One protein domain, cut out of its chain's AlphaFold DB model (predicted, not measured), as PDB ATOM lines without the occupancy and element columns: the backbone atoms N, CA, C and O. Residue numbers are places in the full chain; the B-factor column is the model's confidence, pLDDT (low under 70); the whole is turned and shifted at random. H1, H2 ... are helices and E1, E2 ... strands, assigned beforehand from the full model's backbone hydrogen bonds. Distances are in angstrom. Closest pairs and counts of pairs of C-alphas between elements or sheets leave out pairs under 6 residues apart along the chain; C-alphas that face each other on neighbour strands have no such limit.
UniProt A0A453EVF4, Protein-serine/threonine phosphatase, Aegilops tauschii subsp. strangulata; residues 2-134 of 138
ATOM      1  N   GLU A   2       0.156 -27.451  37.190       89.88
ATOM      2  CA  GLU A   2      -1.147 -26.872  37.574       89.88
ATOM      3  C   GLU A   2      -1.056 -25.571  38.388       89.88
ATOM      4  O   GLU A   2      -1.826 -24.650  38.142       89.88
ATOM      5  N   ALA A   3      -0.078 -25.448  39.291       93.31
ATOM      6  CA  ALA A   3       0.099 -24.245  40.104       93.31
ATOM      7  C   ALA A   3       0.244 -22.957  39.268       93.31
ATOM      8  O   ALA A   3      -0.361 -21.949  39.609       93.31
ATOM      9  N   PHE A   4       0.982 -22.996  38.154       96.00
ATOM     10  CA  PHE A   4       1.171 -21.822  37.294       96.00
ATOM     11  C   PHE A   4      -0.133 -21.439  36.588       96.00
ATOM     12  O   PHE A   4      -0.511 -20.274  36.580       96.00
ATOM     13  N   VAL A   5      -0.854 -22.429  36.055       94.88
ATOM     14  CA  VAL A   5      -2.142 -22.222  35.372       94.88
ATOM     15  C   VAL A   5      -3.208 -21.714  36.342       94.88
ATOM     16  O   VAL A   5      -3.999 -20.836  36.001       94.88
ATOM     17  N   ARG A   6      -3.219 -22.231  37.574       95.44
ATOM     18  CA  ARG A   6      -4.116 -21.758  38.627       95.44
ATOM     19  C   ARG A   6      -3.810 -20.311  39.007       95.44
ATOM     20  O   ARG A   6      -4.745 -19.528  39.136       95.44
ATOM     21  N   SER A   7      -2.533 -19.956  39.154       95.38
ATOM     22  CA  SER A   7      -2.119 -18.571  39.401       95.38
ATOM     23  C   SER A   7      -2.517 -17.641  38.254       95.38
ATOM     24  O   SER A   7      -3.036 -16.565  38.516       95.38
ATOM     25  N   ASP A   8      -2.343 -18.067  37.001       96.06
ATOM     26  CA  ASP A   8      -2.753 -17.317  35.803       96.06
ATOM     27  C   ASP A   8      -4.266 -17.071  35.763       96.06
ATOM     28  O   ASP A   8      -4.718 -15.943  35.567       96.06
ATOM     29  N   THR A   9      -5.050 -18.111  36.049       94.75
ATOM     30  CA  THR A   9      -6.514 -18.019  36.100       94.75
ATOM     31  C   THR A   9      -6.967 -17.066  37.205       94.75
ATOM     32  O   THR A   9      -7.736 -16.144  36.940       94.75
ATOM     33  N   ALA A  10      -6.442 -17.234  38.423       94.31
ATOM     34  CA  ALA A  10      -6.777 -16.374  39.556       94.31
ATOM     35  C   ALA A  10      -6.385 -14.910  39.297       94.31
ATOM     36  O   ALA A  10      -7.149 -13.995  39.592       94.31
ATOM     37  N   PHE A  11      -5.216 -14.681  38.693       92.62
ATOM     38  CA  PHE A  11      -4.758 -13.343  38.334       92.62
ATOM     39  C   PHE A  11      -5.693 -12.664  37.326       92.62
ATOM     40  O   PHE A  11      -6.053 -11.499  37.499       92.62
ATOM     41  N   ARG A  12      -6.135 -13.400  36.302       90.88
ATOM     42  CA  ARG A  12      -7.093 -12.906  35.308       90.88
ATOM     43  C   ARG A  12      -8.449 -12.562  35.930       90.88
ATOM     44  O   ARG A  12      -9.036 -11.539  35.581       90.88
ATOM     45  N   GLU A  13      -8.955 -13.400  36.831       91.69
ATOM     46  CA  GLU A  13     -10.225 -13.160  37.529       91.69
ATOM     47  C   GLU A  13     -10.175 -11.873  38.366       91.69
ATOM     48  O   GLU A  13     -11.073 -11.031  38.255       91.69
ATOM     49  N   GLU A  14      -9.093 -11.677  39.123       89.38
ATOM     50  CA  GLU A  14      -8.854 -10.458  39.905       89.38
ATOM     51  C   GLU A  14      -8.715  -9.217  39.011       89.38
ATOM     52  O   GLU A  14      -9.305  -8.172  39.295       89.38
ATOM     53  N   LEU A  15      -8.006  -9.326  37.879       85.94
ATOM     54  CA  LEU A  15      -7.862  -8.228  36.920       85.94
ATOM     55  C   LEU A  15      -9.226  -7.779  36.370       85.94
ATOM     56  O   LEU A  15      -9.533  -6.583  36.368       85.94
ATOM     57  N   ILE A  16     -10.074  -8.731  35.967       85.62
ATOM     58  CA  ILE A  16     -11.427  -8.460  35.455       85.62
ATOM     59  C   ILE A  16     -12.309  -7.826  36.540       85.62
ATOM     60  O   ILE A  16     -13.068  -6.891  36.258       85.62
ATOM     61  N   ALA A  17     -12.237  -8.321  37.778       86.56
ATOM     62  CA  ALA A  17     -12.991  -7.761  38.897       86.56
ATOM     63  C   ALA A  17     -12.575  -6.306  39.177       86.56
ATOM     64  O   ALA A  17     -13.429  -5.421  39.323       86.56
ATOM     65  N   HIS A  18     -11.269  -6.032  39.158       83.00
ATOM     66  CA  HIS A  18     -10.719  -4.702  39.401       83.00
ATOM     67  C   HIS A  18     -11.101  -3.699  38.306       83.00
ATOM     68  O   HIS A  18     -11.528  -2.586  38.630       83.00
ATOM     69  N   GLN A  19     -11.038  -4.098  37.030       77.25
ATOM     70  CA  GLN A  19     -11.444  -3.269  35.885       77.25
ATOM     71  C   GLN A  19     -12.926  -2.872  35.944       77.25
ATOM     72  O   GLN A  19     -13.272  -1.727  35.664       77.25
ATOM     73  N   LYS A  20     -13.818  -3.781  36.361       76.31
ATOM     74  CA  LYS A  20     -15.251  -3.471  36.521       76.31
ATOM     75  C   LYS A  20     -15.520  -2.480  37.655       76.31
ATOM     76  O   LYS A  20     -16.457  -1.689  37.565       76.31
ATOM     77  N   SER A  21     -14.724  -2.537  38.724       75.31
ATOM     78  CA  SER A  21     -14.933  -1.720  39.927       75.31
ATOM     79  C   SER A  21     -14.551  -0.250  39.734       75.31
ATOM     80  O   SER A  21     -15.175   0.643  40.311       75.31
ATOM     81  N   LYS A  22     -13.550   0.025  38.893       64.69
ATOM     82  CA  LYS A  22     -13.081   1.377  38.615       64.69
ATOM     83  C   LYS A  22     -13.556   1.757  37.217       64.69
ATOM     84  O   LYS A  22     -13.036   1.220  36.253       64.69
ATOM     85  N   ARG A  23     -14.516   2.689  37.092       57.19
ATOM     86  CA  ARG A  23     -14.957   3.328  35.823       57.19
ATOM     87  C   ARG A  23     -13.808   4.096  35.129       57.19
ATOM     88  O   ARG A  23     -13.911   5.295  34.886       57.19
ATOM     89  N   ILE A  24     -12.676   3.451  34.887       56.62
ATOM     90  CA  ILE A  24     -11.477   4.041  34.318       56.62
ATOM     91  C   ILE A  24     -11.442   3.609  32.862       56.62
ATOM     92  O   ILE A  24     -11.405   2.423  32.548       56.62
ATOM     93  N   ILE A  25     -11.425   4.602  31.977       54.84
ATOM     94  CA  ILE A  25     -10.967   4.465  30.595       54.84
ATOM     95  C   ILE A  25      -9.445   4.275  30.687       54.84
ATOM     96  O   ILE A  25      -8.676   5.209  30.471       54.84
ATOM     97  N   GLN A  26      -8.997   3.125  31.191       53.31
ATOM     98  CA  GLN A  26      -7.577   2.837  31.345       53.31
ATOM     99  C   GLN A  26      -7.149   2.078  30.104       53.31
ATOM    100  O   GLN A  26      -7.745   1.060  29.775       53.31
ATOM    101  N   LYS A  27      -6.146   2.631  29.417       54.88
ATOM    102  CA  LYS A  27      -5.374   1.990  28.348       54.88
ATOM    103  C   LYS A  27      -5.264   0.488  28.628       54.88
ATOM    104  O   LYS A  27      -4.808   0.165  29.722       54.88
ATOM    105  N   ASP A  28      -5.691  -0.350  27.681       68.56
ATOM    106  CA  ASP A  28      -5.689  -1.820  27.753       68.56
ATOM    107  C   ASP A  28      -4.421  -2.327  28.463       68.56
ATOM    108  O   ASP A  28      -3.324  -2.326  27.900       68.56
ATOM    109  N   TRP A  29      -4.548  -2.615  29.762       77.19
ATOM    110  CA  TRP A  29      -3.436  -2.939  30.653       77.19
ATOM    111  C   TRP A  29      -3.522  -4.420  30.984       77.19
ATOM    112  O   TRP A  29      -4.355  -4.830  31.795       77.19
ATOM    113  N   HIS A  30      -2.638  -5.185  30.352       88.06
ATOM    114  CA  HIS A  30      -2.538  -6.638  30.444       88.06
ATOM    115  C   HIS A  30      -1.196  -7.001  31.096       88.06
ATOM    116  O   HIS A  30      -0.221  -7.272  30.403       88.06
ATOM    117  N   PRO A  31      -1.077  -6.882  32.430       92.12
ATOM    118  CA  PRO A  31       0.174  -7.147  33.125       92.12
ATOM    119  C   PRO A  31       0.499  -8.639  33.106       92.12
ATOM    120  O   PRO A  31      -0.394  -9.485  33.165       92.12
ATOM    121  N   GLY A  32       1.788  -8.956  33.115       94.56
ATOM    122  CA  GLY A  32       2.271 -10.322  33.225       94.56
ATOM    123  C   GLY A  32       3.614 -10.409  33.932       94.56
ATOM    124  O   GLY A  32       4.279  -9.400  34.192       94.56
ATOM    125  N   CYS A  33       4.002 -11.628  34.286       95.94
ATOM    126  CA  CYS A  33       5.298 -11.929  34.870       95.94
ATOM    127  C   CYS A  33       5.832 -13.288  34.413       95.94
ATOM    128  O   CYS A  33       5.093 -14.207  34.040       95.94
ATOM    129  N   THR A  34       7.153 -13.408  34.467       96.88
ATOM    130  CA  THR A  34       7.858 -14.675  34.307       96.88
ATOM    131  C   THR A  34       7.983 -15.371  35.657       96.88
ATOM    132  O   THR A  34       7.895 -14.746  36.718       96.88
ATOM    133  N   ALA A  35       8.141 -16.690  35.631       96.44
ATOM    134  CA  ALA A  35       8.257 -17.480  36.844       96.44
ATOM    135  C   ALA A  35       9.155 -18.697  36.628       96.44
ATOM    136  O   ALA A  35       8.988 -19.461  35.676       96.44
ATOM    137  N   VAL A  36      10.061 -18.911  37.580       97.38
ATOM    138  CA  VAL A  36      10.860 -20.128  37.710       97.38
ATOM    139  C   VAL A  36      10.690 -20.689  39.118       97.38
ATOM    140  O   VAL A  36      10.590 -19.950  40.097       97.38
ATOM    141  N   THR A  37      10.599 -22.007  39.246       96.94
ATOM    142  CA  THR A  37      10.472 -22.685  40.540       96.94
ATOM    143  C   THR A  37      11.292 -23.957  40.531       96.94
ATOM    144  O   THR A  37      11.191 -24.746  39.595       96.94
ATOM    145  N   ALA A  38      12.064 -24.173  41.592       97.00
ATOM    146  CA  ALA A  38      12.833 -25.386  41.810       97.00
ATOM    147  C   ALA A  38      12.259 -26.174  42.991       97.00
ATOM    148  O   ALA A  38      11.915 -25.603  44.025       97.00
ATOM    149  N   LEU A  39      12.176 -27.490  42.838       97.19
ATOM    150  CA  LEU A  39      11.760 -28.422  43.876       97.19
ATOM    151  C   LEU A  39      12.757 -29.576  43.925       97.19
ATOM    152  O   LEU A  39      12.985 -30.244  42.921       97.19
ATOM    153  N   ILE A  40      13.315 -29.837  45.103       96.81
ATOM    154  CA  ILE A  40      14.201 -30.978  45.323       96.81
ATOM    155  C   ILE A  40      13.424 -32.052  46.077       96.81
ATOM    156  O   ILE A  40      12.905 -31.810  47.167       96.81
ATOM    157  N   VAL A  41      13.356 -33.251  45.499       97.06
ATOM    158  CA  VAL A  41      12.778 -34.435  46.141       97.06
ATOM    159  C   VAL A  41      13.824 -35.537  46.116       97.06
ATOM    160  O   VAL A  41      14.156 -36.069  45.059       97.06
ATOM    161  N   ARG A  42      14.335 -35.904  47.297       95.56
ATOM    162  CA  ARG A  42      15.459 -36.843  47.441       95.56
ATOM    163  C   ARG A  42      16.677 -36.346  46.648       95.56
ATOM    164  O   ARG A  42      17.173 -35.265  46.928       95.56
ATOM    165  N   ASN A  43      17.138 -37.123  45.673       96.44
ATOM    166  CA  ASN A  43      18.260 -36.815  44.794       96.44
ATOM    167  C   ASN A  43      17.803 -36.307  43.416       96.44
ATOM    168  O   ASN A  43      18.533 -36.464  42.444       96.44
ATOM    169  N   LYS A  44      16.592 -35.756  43.296       98.00
ATOM    170  CA  LYS A  44      16.066 -35.230  42.034       98.00
ATOM    171  C   LYS A  44      15.708 -33.763  42.178       98.00
ATOM    172  O   LYS A  44      15.000 -33.382  43.112       98.00
ATOM    173  N   LEU A  45      16.184 -32.964  41.235       98.06
ATOM    174  CA  LEU A  45      15.828 -31.566  41.057       98.06
ATOM    175  C   LEU A  45      14.790 -31.460  39.939       98.06
ATOM    176  O   LEU A  45      15.054 -31.837  38.800       98.06
ATOM    177  N   PHE A  46      13.631 -30.905  40.269       98.12
ATOM    178  CA  PHE A  46      12.591 -30.537  39.321       98.12
ATOM    179  C   PHE A  46      12.584 -29.023  39.162       98.12
ATOM    180  O   PHE A  46      12.478 -28.312  40.163       98.12
ATOM    181  N   VAL A  47      12.659 -28.521  37.931       97.94
ATOM    182  CA  VAL A  47      12.563 -27.080  37.671       97.94
ATOM    183  C   VAL A  47      11.442 -26.794  36.692       97.94
ATOM    184  O   VAL A  47      11.411 -27.345  35.599       97.94
ATOM    185  N   ALA A  48      10.515 -25.927  37.092       97.94
ATOM    186  CA  ALA A  48       9.429 -25.428  36.262       97.94
ATOM    187  C   ALA A  48       9.734 -23.986  35.837       97.94
ATOM    188  O   ALA A  48       9.940 -23.141  36.707       97.94
ATOM    189  N   ASN A  49       9.746 -23.701  34.533       97.88
ATOM    190  CA  ASN A  49       9.981 -22.358  33.992       97.88
ATOM    191  C   ASN A  49       8.865 -21.920  33.029       97.88
ATOM    192  O   ASN A  49       8.496 -22.671  32.124       97.88
ATOM    193  N   ALA A  50       8.384 -20.688  33.183       97.81
ATOM    194  CA  ALA A  50       7.529 -19.981  32.234       97.81
ATOM    195  C   ALA A  50       8.071 -18.555  32.052       97.81
ATOM    196  O   ALA A  50       7.932 -17.713  32.937       97.81
ATOM    197  N   GLY A  51       8.713 -18.309  30.910       97.50
ATOM    198  CA  GLY A  51       9.379 -17.043  30.601       97.50
ATOM    199  C   GLY A  51      10.878 -17.202  30.378       97.50
ATOM    200  O   GLY A  51      11.350 -18.286  30.025       97.50
ATOM    201  N   ASP A  52      11.617 -16.115  30.558       96.94
ATOM    202  CA  ASP A  52      13.058 -15.995  30.311       96.94
ATOM    203  C   ASP A  52      13.918 -16.008  31.585       96.94
ATOM    204  O   ASP A  52      15.127 -15.807  31.505       96.94
ATOM    205  N   CYS A  53      13.326 -16.320  32.743       96.25
ATOM    206  CA  CYS A  53      14.098 -16.655  33.936       96.25
ATOM    207  C   CYS A  53      14.966 -17.896  33.693       96.25
ATOM    208  O   CYS A  53      14.563 -18.856  33.019       96.25
ATOM    209  N   ARG A  54      16.142 -17.916  34.324       94.56
ATOM    210  CA  ARG A  54      17.079 -19.038  34.236       94.56
ATOM    211  C   ARG A  54      17.319 -19.662  35.592       94.56
ATOM    212  O   ARG A  54      17.490 -18.955  36.574       94.56
ATOM    213  N   ALA A  55      17.410 -20.987  35.632       97.06
ATOM    214  CA  ALA A  55      18.011 -21.709  36.743       97.06
ATOM    215  C   ALA A  55      19.235 -22.483  36.242       97.06
ATOM    216  O   ALA A  55      19.197 -23.143  35.197       97.06
ATOM    217  N   ILE A  56      20.337 -22.372  36.982       97.62
ATOM    218  CA  ILE A  56      21.640 -22.934  36.626       97.62
ATOM    219  C   ILE A  56      22.183 -23.673  37.843       97.62
ATOM    220  O   ILE A  56      22.361 -23.088  38.910       97.62
ATOM    221  N   LEU A  57      22.446 -24.963  37.677       97.69
ATOM    222  CA  LEU A  57      23.085 -25.808  38.676       97.69
ATOM    223  C   LEU A  57      24.607 -25.697  38.522       97.69
ATOM    224  O   LEU A  57      25.113 -25.792  37.408       97.69
ATOM    225  N   SER A  58      25.350 -25.487  39.605       97.75
ATOM    226  CA  SER A  58      26.807 -25.644  39.590       97.75
ATOM    227  C   SER A  58      27.145 -27.111  39.812       97.75
ATOM    228  O   SER A  58      26.806 -27.657  40.863       97.75
ATOM    229  N   ARG A  59      27.793 -27.737  38.825       97.88
ATOM    230  CA  ARG A  59      28.235 -29.135  38.867       97.88
ATOM    231  C   ARG A  59      29.731 -29.213  38.600       97.88
ATOM    232  O   ARG A  59      30.177 -28.869  37.502       97.88
ATOM    233  N   ALA A  60      30.497 -29.673  39.585       97.31
ATOM    234  CA  ALA A  60      31.959 -29.726  39.556       97.31
ATOM    235  C   ALA A  60      32.589 -28.381  39.131       97.31
ATOM    236  O   ALA A  60      33.444 -28.335  38.239       97.31
ATOM    237  N   GLY A  61      32.108 -27.271  39.706       96.12
ATOM    238  CA  GLY A  61      32.561 -25.915  39.392       96.12
ATOM    239  C   GLY A  61      32.161 -25.397  38.004       96.12
ATOM    240  O   GLY A  61      32.695 -24.380  37.559       96.12
ATOM    241  N   LYS A  62      31.262 -26.084  37.282       97.00
ATOM    242  CA  LYS A  62      30.800 -25.685  35.943       97.00
ATOM    243  C   LYS A  62      29.304 -25.372  35.931       97.00
ATOM    244  O   LYS A  62      28.527 -26.088  36.560       97.00
ATOM    245  N   PRO A  63      28.873 -24.358  35.159       96.69
ATOM    246  CA  PRO A  63      27.459 -24.060  35.002       96.69
ATOM    247  C   PRO A  63      26.763 -25.154  34.182       96.69
ATOM    248  O   PRO A  63      27.164 -25.468  33.061       96.69
ATOM    249  N   PHE A  64      25.679 -25.686  34.731       96.62
ATOM    250  CA  PHE A  64      24.792 -26.663  34.119       96.62
ATOM    251  C   PHE A  64      23.371 -26.071  34.061       96.62
ATOM    252  O   PHE A  64      22.646 -26.094  35.059       96.62
ATOM    253  N   PRO A  65      22.960 -25.467  32.928       96.56
ATOM    254  CA  PRO A  65      21.625 -24.889  32.789       96.56
ATOM    255  C   PRO A  65      20.545 -25.967  32.901       96.56
ATOM    256  O   PRO A  65      20.546 -26.932  32.137       96.56
ATOM    257  N   VAL A  66      19.609 -25.782  33.832       97.25
ATOM    258  CA  VAL A  66      18.491 -26.716  34.058       97.25
ATOM    259  C   VAL A  66      17.169 -26.188  33.500       97.25
ATOM    260  O   VAL A  66      16.166 -26.892  33.535       97.25
ATOM    261  N   THR A  67      17.153 -24.979  32.935       97.12
ATOM    262  CA  THR A  67      16.005 -24.403  32.219       97.12
ATOM    263  C   THR A  67      16.398 -23.932  30.823       97.12
ATOM    264  O   THR A  67      17.576 -23.845  30.471       97.12
ATOM    265  N   ARG A  68      15.384 -23.618  30.017       95.50
ATOM    266  CA  ARG A  68      15.517 -22.931  28.731       95.50
ATOM    267  C   ARG A  68      14.638 -21.688  28.744       95.50
ATOM    268  O   ARG A  68      13.532 -21.738  29.286       95.50
ATOM    269  N   ASP A  69      15.126 -20.613  28.140       96.56
ATOM    270  CA  ASP A  69      14.367 -19.373  28.003       96.56
ATOM    271  C   ASP A  69      13.219 -19.566  27.008       96.56
ATOM    272  O   ASP A  69      13.404 -20.081  25.899       96.56
ATOM    273  N   HIS A  70      12.036 -19.090  27.380       97.69
ATOM    274  CA  HIS A  70      10.852 -19.091  26.532       97.69
ATOM    275  C   HIS A  70      10.675 -17.725  25.876       97.69
ATOM    276  O   HIS A  70       9.896 -16.894  26.342       97.69
ATOM    277  N   VAL A  71      11.429 -17.489  24.803       97.38
ATOM    278  CA  VAL A  71      11.448 -16.226  24.050       97.38
ATOM    279  C   VAL A  71      11.132 -16.448  22.576       97.38
ATOM    280  O   VAL A  71      11.471 -17.484  22.007       97.38
ATOM    281  N   ALA A  72      10.537 -15.455  21.915       97.12
ATOM    282  CA  ALA A  72      10.128 -15.556  20.510       97.12
ATOM    283  C   ALA A  72      11.311 -15.640  19.525       97.12
ATOM    284  O   ALA A  72      11.135 -15.972  18.350       97.12
ATOM    285  N   SER A  73      12.536 -15.357  19.976       96.12
ATOM    286  CA  SER A  73      13.748 -15.608  19.193       96.12
ATOM    287  C   SER A  73      14.103 -17.095  19.113       96.12
ATOM    288  O   SER A  73      14.755 -17.501  18.149       96.12
ATOM    289  N   CYS A  74      13.628 -17.918  20.055       96.62
ATOM    290  CA  CYS A  74      13.747 -19.370  19.999       96.62
ATOM    291  C   CYS A  74      12.806 -19.921  18.911       96.62
ATOM    292  O   CYS A  74      11.587 -19.787  19.046       96.62
ATOM    293  N   PRO A  75      13.322 -20.576  17.850       96.94
ATOM    294  CA  PRO A  75      12.492 -21.041  16.737       96.94
ATOM    295  C   PRO A  75      11.353 -21.971  17.171       96.94
ATOM    296  O   PRO A  75      10.224 -21.791  16.730       96.94
ATOM    297  N   LYS A  76      11.624 -22.890  18.110       96.62
ATOM    298  CA  LYS A  76      10.623 -23.834  18.633       96.62
ATOM    299  C   LYS A  76       9.458 -23.119  19.325       96.62
ATOM    300  O   LYS A  76       8.304 -23.474  19.115       96.62
ATOM    301  N   GLU A  77       9.754 -22.112  20.148       97.75
ATOM    302  CA  GLU A  77       8.714 -21.330  20.823       97.75
ATOM    303  C   GLU A  77       7.984 -20.404  19.848       97.75
ATOM    304  O   GLU A  77       6.765 -20.280  19.938       97.75
ATOM    305  N   ARG A  78       8.699 -19.814  18.880       97.50
ATOM    306  CA  ARG A  78       8.103 -18.991  17.821       97.50
ATOM    307  C   ARG A  78       7.097 -19.775  16.987       97.50
ATOM    308  O   ARG A  78       5.979 -19.318  16.782       97.50
ATOM    309  N   GLU A  79       7.476 -20.962  16.526       97.62
ATOM    310  CA  GLU A  79       6.587 -21.849  15.772       97.62
ATOM    311  C   GLU A  79       5.358 -22.239  16.597       97.62
ATOM    312  O   GLU A  79       4.243 -22.236  16.073       97.62
ATOM    313  N   ARG A  80       5.539 -22.504  17.899       97.69
ATOM    314  CA  ARG A  80       4.432 -22.802  18.812       97.69
ATOM    315  C   ARG A  80       3.439 -21.642  18.888       97.69
ATOM    316  O   ARG A  80       2.256 -21.870  18.675       97.69
ATOM    317  N   VAL A  81       3.892 -20.416  19.169       97.25
ATOM    318  CA  VAL A  81       2.973 -19.266  19.305       97.25
ATOM    319  C   VAL A  81       2.272 -18.920  17.988       97.25
ATOM    320  O   VAL A  81       1.090 -18.588  18.012       97.25
ATOM    321  N   ILE A  82       2.951 -19.076  16.844       97.25
ATOM    322  CA  ILE A  82       2.347 -18.876  15.516       97.25
ATOM    323  C   ILE A  82       1.255 -19.919  15.257       97.25
ATOM    324  O   ILE A  82       0.186 -19.583  14.753       97.25
ATOM    325  N   LYS A  83       1.493 -21.185  15.628       97.50
ATOM    326  CA  LYS A  83       0.501 -22.261  15.488       97.50
ATOM    327  C   LYS A  83      -0.752 -22.019  16.337       97.50
ATOM    328  O   LYS A  83      -1.838 -22.416  15.928       97.50
ATOM    329  N   GLU A  84      -0.604 -21.350  17.478       96.31
ATOM    330  CA  GLU A  84      -1.706 -20.911  18.348       96.31
ATOM    331  C   GLU A  84      -2.401 -19.626  17.845       96.31
ATOM    332  O   GLU A  84      -3.275 -19.086  18.519       96.31
ATOM    333  N   GLY A  85      -2.028 -19.120  16.663       94.88
ATOM    334  CA  GLY A  85      -2.680 -17.986  16.004       94.88
ATOM    335  C   GLY A  85      -2.145 -16.608  16.396       94.88
ATOM    336  O   GLY A  85      -2.678 -15.607  15.919       94.88
ATOM    337  N   ALA A  86      -1.097 -16.523  17.223       95.38
ATOM    338  CA  ALA A  86      -0.476 -15.240  17.522       95.38
ATOM    339  C   ALA A  86       0.413 -14.761  16.377       95.38
ATOM    340  O   ALA A  86       1.186 -15.511  15.776       95.38
ATOM    341  N   GLU A  87       0.351 -13.461  16.125       96.25
ATOM    342  CA  GLU A  87       1.277 -12.808  15.220       96.25
ATOM    343  C   GLU A  87       2.642 -12.623  15.894       96.25
ATOM    344  O   GLU A  87       2.725 -12.184  17.042       96.25
ATOM    345  N   VAL A  88       3.724 -12.919  15.172       96.75
ATOM    346  CA  VAL A  88       5.092 -12.653  15.629       96.75
ATOM    347  C   VAL A  88       5.795 -11.786  14.598       96.75
ATOM    348  O   VAL A  88       5.849 -12.129  13.419       96.75
ATOM    349  N   ARG A  89       6.357 -10.659  15.040       96.50
ATOM    350  CA  ARG A  89       7.046  -9.691  14.178       96.50
ATOM    351  C   ARG A  89       8.473  -9.467  14.658       96.50
ATOM    352  O   ARG A  89       8.738  -9.487  15.857       96.50
ATOM    353  N   TRP A  90       9.383  -9.215  13.724       95.25
ATOM    354  CA  TRP A  90      10.713  -8.712  14.054       95.25
ATOM    355  C   TRP A  90      10.621  -7.215  14.370       95.25
ATOM    356  O   TRP A  90      10.205  -6.429  13.518       95.25
ATOM    357  N   GLN A  91      10.956  -6.824  15.599       92.88
ATOM    358  CA  GLN A  91      10.862  -5.454  16.098       92.88
ATOM    359  C   GLN A  91      11.959  -5.186  17.133       92.88
ATOM    360  O   GLN A  91      12.092  -5.937  18.100       92.88
ATOM    361  N   ILE A  92      12.676  -4.067  16.989       88.88
ATOM    362  CA  ILE A  92      13.743  -3.655  17.922       88.88
ATOM    363  C   ILE A  92      14.738  -4.815  18.128       88.88
ATOM    364  O   ILE A  92      14.862  -5.356  19.227       88.88
ATOM    365  N   ASP A  93      15.345  -5.256  17.024       91.12
ATOM    366  CA  ASP A  93      16.398  -6.282  16.960       91.12
ATOM    367  C   ASP A  93      16.063  -7.659  17.560       91.12
ATOM    368  O   ASP A  93      16.952  -8.475  17.805       91.12
ATOM    369  N   THR A  94      14.780  -7.963  17.772       94.31
ATOM    370  CA  THR A  94      14.337  -9.292  18.207       94.31
ATOM    371  C   THR A  94      12.932  -9.628  17.705       94.31
ATOM    372  O   THR A  94      12.216  -8.787  17.164       94.31
ATOM    373  N   TRP A  95      12.521 -10.881  17.879       96.50
ATOM    374  CA  TRP A  95      11.153 -11.322  17.618       96.50
ATOM    375  C   TRP A  95      10.252 -10.972  18.804       96.50
ATOM    376  O   TRP A  95      10.634 -11.174  19.957       96.50
ATOM    377  N   ARG A  96       9.051 -10.467  18.517       96.62
ATOM    378  CA  ARG A  96       8.060 -10.054  19.516       96.62
ATOM    379  C   ARG A  96       6.665 -10.559  19.151       96.62
ATOM    380  O   ARG A  96       6.324 -10.609  17.969       96.62
ATOM    381  N   VAL A  97       5.888 -10.938  20.160       96.12
ATOM    382  CA  VAL A  97       4.557 -11.547  20.048       96.12
ATOM    383  C   VAL A  97       3.472 -10.482  20.201       96.12
ATOM    384  O   VAL A  97       3.491  -9.697  21.150       96.12
ATOM    385  N   GLY A  98       2.518 -10.485  19.272       93.31
ATOM    386  CA  GLY A  98       1.318  -9.655  19.291       93.31
ATOM    387  C   GLY A  98       1.568  -8.147  19.202       93.31
ATOM    388  O   GLY A  98       2.688  -7.670  19.009       93.31
ATOM    389  N   ALA A  99       0.485  -7.381  19.345       89.94
ATOM    390  CA  ALA A  99       0.529  -5.918  19.329       89.94
ATOM    391  C   ALA A  99       1.241  -5.334  20.563       89.94
ATOM    392  O   ALA A  99       1.877  -4.287  20.454       89.94
ATOM    393  N   ALA A 100       1.193  -6.037  21.702       87.00
ATOM    394  CA  ALA A 100       1.914  -5.687  22.926       87.00
ATOM    395  C   ALA A 100       3.445  -5.821  22.799       87.00
ATOM    396  O   ALA A 100       4.180  -5.345  23.663       87.00
ATOM    397  N   ALA A 101       3.937  -6.432  21.714       92.88
ATOM    398  CA  ALA A 101       5.356  -6.603  21.424       92.88
ATOM    399  C   ALA A 101       6.126  -7.342  22.547       92.88
ATOM    400  O   ALA A 101       7.263  -6.998  22.892       92.88
ATOM    401  N   LEU A 102       5.525  -8.404  23.090       94.56
ATOM    402  CA  LEU A 102       6.110  -9.196  24.173       94.56
ATOM    403  C   LEU A 102       7.267 -10.069  23.664       94.56
ATOM    404  O   LEU A 102       7.165 -10.705  22.617       94.56
ATOM    405  N   GLN A 103       8.385 -10.114  24.392       95.44
ATOM    406  CA  GLN A 103       9.543 -10.931  24.000       95.44
ATOM    407  C   GLN A 103       9.402 -12.398  24.426       95.44
ATOM    408  O   GLN A 103       9.886 -13.294  23.727       95.44
ATOM    409  N   VAL A 104       8.759 -12.645  25.569       97.38
ATOM    410  CA  VAL A 104       8.541 -13.991  26.101       97.38
ATOM    411  C   VAL A 104       7.336 -14.658  25.444       97.38
ATOM    412  O   VAL A 104       6.387 -14.007  25.017       97.38
ATOM    413  N   THR A 105       7.378 -15.982  25.354       97.81
ATOM    414  CA  THR A 105       6.308 -16.815  24.787       97.81
ATOM    415  C   THR A 105       5.539 -17.576  25.857       97.81
ATOM    416  O   THR A 105       4.560 -18.249  25.539       97.81
ATOM    417  N   ARG A 106       5.966 -17.496  27.119       98.19
ATOM    418  CA  ARG A 106       5.277 -18.084  28.268       98.19
ATOM    419  C   ARG A 106       5.341 -17.128  29.448       98.19
ATOM    420  O   ARG A 106       6.406 -16.577  29.712       98.19
ATOM    421  N   SER A 107       4.229 -16.956  30.145       97.62
ATOM    422  CA  SER A 107       4.107 -16.062  31.298       97.62
ATOM    423  C   SER A 107       2.807 -16.327  32.056       97.62
ATOM    424  O   SER A 107       1.872 -16.945  31.533       97.62
ATOM    425  N   ILE A 108       2.758 -15.851  33.295       97.25
ATOM    426  CA  ILE A 108       1.523 -15.699  34.067       97.25
ATOM    427  C   ILE A 108       0.997 -14.284  33.791       97.25
ATOM    428  O   ILE A 108       1.770 -13.335  33.883       97.25
ATOM    429  N   GLY A 109      -0.287 -14.128  33.464       95.25
ATOM    430  CA  GLY A 109      -0.855 -12.857  32.997       95.25
ATOM    431  C   GLY A 109      -0.732 -12.691  31.480       95.25
ATOM    432  O   GLY A 109      -0.879 -13.676  30.759       95.25
ATOM    433  N   ASP A 110      -0.492 -11.471  30.989       94.88
ATOM    434  CA  ASP A 110      -0.490 -11.136  29.546       94.88
ATOM    435  C   ASP A 110      -1.749 -11.692  28.844       94.88
ATOM    436  O   ASP A 110      -1.690 -12.489  27.900       94.88
ATOM    437  N   ASP A 111      -2.918 -11.373  29.415       92.69
ATOM    438  CA  ASP A 111      -4.185 -12.030  29.094       92.69
ATOM    439  C   ASP A 111      -4.672 -11.763  27.659       92.69
ATOM    440  O   ASP A 111      -5.389 -12.593  27.095       92.69
ATOM    441  N   ASP A 112      -4.228 -10.662  27.052       92.00
ATOM    442  CA  ASP A 112      -4.465 -10.288  25.653       92.00
ATOM    443  C   ASP A 112      -3.753 -11.199  24.644       92.00
ATOM    444  O   ASP A 112      -4.172 -11.292  23.489       92.00
ATOM    445  N   LEU A 113      -2.702 -11.902  25.074       94.62
ATOM    446  CA  LEU A 113      -1.920 -12.815  24.239       94.62
ATOM    447  C   LEU A 113      -2.228 -14.296  24.509       94.62
ATOM    448  O   LEU A 113      -1.613 -15.181  23.898       94.62
ATOM    449  N   LYS A 114      -3.178 -14.601  25.402       94.38
ATOM    450  CA  LYS A 114      -3.655 -15.976  25.613       94.38
ATOM    451  C   LYS A 114      -4.531 -16.427  24.430       94.38
ATOM    452  O   LYS A 114      -5.327 -15.641  23.926       94.38
ATOM    453  N   PRO A 115      -4.453 -17.703  24.009       95.00
ATOM    454  CA  PRO A 115      -3.704 -18.799  24.631       95.00
ATOM    455  C   PRO A 115      -2.244 -18.928  24.164       95.00
ATOM    456  O   PRO A 115      -1.505 -19.745  24.715       95.00
ATOM    457  N   ALA A 116      -1.810 -18.144  23.173       96.50
ATOM    458  CA  ALA A 116      -0.496 -18.298  22.557       96.50
ATOM    459  C   ALA A 116       0.657 -18.095  23.553       96.50
ATOM    460  O   ALA A 116       1.557 -18.942  23.628       96.50
ATOM    461  N   VAL A 117       0.617 -17.038  24.370       97.19
ATOM    462  CA  VAL A 117       1.562 -16.841  25.479       97.19
ATOM    463  C   VAL A 117       1.092 -17.648  26.686       97.19
ATOM    464  O   VAL A 117       0.337 -17.176  27.521       97.19
ATOM    465  N   THR A 118       1.472 -18.918  26.777       97.38
ATOM    466  CA  THR A 118       0.879 -19.838  27.762       97.38
ATOM    467  C   THR A 118       1.480 -19.695  29.166       97.38
ATOM    468  O   THR A 118       2.674 -19.455  29.313       97.38
ATOM    469  N   ALA A 119       0.672 -19.925  30.205       97.56
ATOM    470  CA  ALA A 119       1.153 -20.082  31.581       97.56
ATOM    471  C   ALA A 119       1.672 -21.499  31.888       97.56
ATOM    472  O   ALA A 119       2.135 -21.762  32.996       97.56
ATOM    473  N   LEU A 120       1.595 -22.438  30.936       97.50
ATOM    474  CA  LEU A 120       2.100 -23.797  31.122       97.50
ATOM    475  C   LEU A 120       3.638 -23.802  31.187       97.50
ATOM    476  O   LEU A 120       4.294 -23.512  30.179       97.50
ATOM    477  N   PRO A 121       4.239 -24.174  32.333       97.44
ATOM    478  CA  PRO A 121       5.685 -24.186  32.451       97.44
ATOM    479  C   PRO A 121       6.280 -25.391  31.718       97.44
ATOM    480  O   PRO A 121       5.676 -26.466  31.659       97.44
ATOM    481  N   GLU A 122       7.498 -25.237  31.207       97.19
ATOM    482  CA  GLU A 122       8.351 -26.383  30.887       97.19
ATOM    483  C   GLU A 122       8.940 -26.927  32.188       97.19
ATOM    484  O   GLU A 122       9.449 -26.153  32.998       97.19
ATOM    485  N   ILE A 123       8.831 -28.241  32.399       97.00
ATOM    486  CA  ILE A 123       9.367 -28.917  33.583       97.00
ATOM    487  C   ILE A 123      10.551 -29.775  33.154       97.00
ATOM    488  O   ILE A 123      10.407 -30.636  32.287       97.00
ATOM    489  N   THR A 124      11.695 -29.558  33.786       97.19
ATOM    490  CA  THR A 124      12.884 -30.397  33.652       97.19
ATOM    491  C   THR A 124      13.104 -31.203  34.925       97.19
ATOM    492  O   THR A 124      12.760 -30.769  36.025       97.19
ATOM    493  N   GLU A 125      13.671 -32.393  34.765       97.81
ATOM    494  CA  GLU A 125      14.116 -33.257  35.855       97.81
ATOM    495  C   GLU A 125      15.621 -33.479  35.697       97.81
ATOM    496  O   GLU A 125      16.108 -33.740  34.598       97.81
ATOM    497  N   THR A 126      16.372 -33.332  36.783       97.88
ATOM    498  CA  THR A 126      17.822 -33.543  36.821       97.88
ATOM    499  C   THR A 126      18.173 -34.388  38.036       97.88
ATOM    500  O   THR A 126      17.812 -34.043  39.162       97.88
ATOM    501  N   ASP A 127      18.887 -35.492  37.819       98.00
ATOM    502  CA  ASP A 127      19.462 -36.274  38.911       98.00
ATOM    503  C   ASP A 127      20.611 -35.498  39.555       98.00
ATOM    504  O   ASP A 127      21.541 -35.059  38.869       98.00
ATOM    505  N   LEU A 128      20.526 -35.339  40.873       97.88
ATOM    506  CA  LEU A 128      21.545 -34.710  41.694       97.88
ATOM    507  C   LEU A 128      22.643 -35.717  42.047       97.88
ATOM    508  O   LEU A 128      22.366 -36.869  42.397       97.88
ATOM    509  N   THR A 129      23.889 -35.262  41.980       96.88
ATOM    510  CA  THR A 129      25.093 -36.021  42.322       96.88
ATOM    511  C   THR A 129      25.879 -35.313  43.423       96.88
ATOM    512  O   THR A 129      25.582 -34.182  43.797       96.88
ATOM    513  N   ALA A 130      26.904 -35.978  43.960       97.12
ATOM    514  CA  ALA A 130      27.801 -35.371  44.945       97.12
ATOM    515  C   ALA A 130      28.647 -34.216  44.372       97.12
ATOM    516  O   ALA A 130      29.240 -33.466  45.139       97.12
ATOM    517  N   ASP A 131      28.693 -34.077  43.044       97.50
ATOM    518  CA  ASP A 131      29.404 -32.995  42.361       97.50
ATOM    519  C   ASP A 131      28.559 -31.715  42.254       97.50
ATOM    520  O   ASP A 131      29.056 -30.702  41.763       97.50
ATOM    521  N   ASP A 132      27.283 -31.752  42.652       97.69
ATOM    522  CA  ASP A 132      26.396 -30.590  42.633       97.69
ATOM    523  C   ASP A 132      26.602 -29.712  43.867       97.69
ATOM    524  O   ASP A 132      26.476 -30.164  45.004       97.69
ATOM    525  N   GLU A 133      26.889 -28.433  43.639       96.19
ATOM    526  CA  GLU A 133      27.331 -27.515  44.692       96.19
ATOM    527  C   GLU A 133      26.211 -26.560  45.120       96.19
ATOM    528  O   GLU A 133      25.913 -26.424  46.305       96.19
ATOM    529  N   PHE A 134      25.579 -25.881  44.159       95.75
ATOM    530  CA  PHE A 134      24.494 -24.935  44.417       95.75
ATOM    531  C   PHE A 134      23.625 -24.716  43.177       95.75
ATOM    532  O   PHE A 134      24.070 -24.889  42.043       95.75
TER     533      PHE A 134
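AT A GLANCE: This is residues 2 to 134 of the 138 residues of the protein "Protein-serine/threonine phosphatase" of Aegilops tauschii subsp. strangulata (UniProt A0A453EVF4). Two small antiparallel sheets, E1-E2-E7 and E4-E3-E8, lie partly side by side and together make one end of the elongated whole; the long helix H1 reaches away from them toward the other end, where residues 20 to 27 stick out beyond the body. Off one side sits a small head, the hairpin E5 and E6 with the short helix H2, joined to the rest by unnamed stretches. The printed part has 133 residues with two named helices and eight named strands, in the order H1 E1 E2 E3 E4 H2 E5 E6 E7 E8, of mixed class. It is elongated, spanning 58 by 34 by 22 A, and only just loose, close to compact, with a radius of gyration of the C-alphas of 17.3 A.

IN THESE COORDINATES: Start with E1, residues 35 to 41, at C-alpha 35 (8.257, -17.480, 36.844); it runs 19.9 A. E2, residues 44 to 50, returns over 20.0 A, and E7, residues 122 to 127, runs 16.9 A. Next find E3, residues 55 to 59, 12.8 A long, E4, residues 62 to 65, and E8, residues 132 to 134, ending at C-alpha 134 (24.494, -24.935, 44.417). H1, residues 2 to 21, begins at C-alpha 2 (-1.147, -26.872, 37.574) and runs 28.8 A. H2 is residues 75 to 83, 12.1 A; E5 is residues 88 to 91 and E6 residues 94 to 97.

HOW THE PARTS SIT: Look first at the hairpin E1 and E2, antiparallel at 167 degrees, with N 37 and O 48 2.9 A apart. E7 is the antiparallel neighbour of E2, at 161 degrees; N 47 and O 124 are 2.9 A apart. The closest C-alphas of E1 and E3 are those of Val 36 and Ala 55, 7.4 A. E3 and E4 form a hairpin, with N 57 and O 64 at 2.9 A; E8 is the other neighbour of E3, with N 58 and O 134 at 2.8 A. H1 only grazes the sheet E1 E2 E7, with residue 4, and is apart from H2. In the hairpin E5 and E6, N 89 and O 96 are 2.9 A apart. The closest C-alphas of H2 and E5 are those of Ile 82 and Val 88, 6.8 A. In H1 and H2 every O i to N i+4 pair is within hydrogen-bond range.

THE WHOLE: The C-alphas farthest apart are those of Arg 23 and Ala 130, 58.4 A. The printed part has no cut. The links H1 to E1 and E6 to E7 are long; within them residues 32 to 33 pair antiparallel with residues 108 to 109. Mean pLDDT of the printed part is 93.0; residues 22 to 28 are under 70.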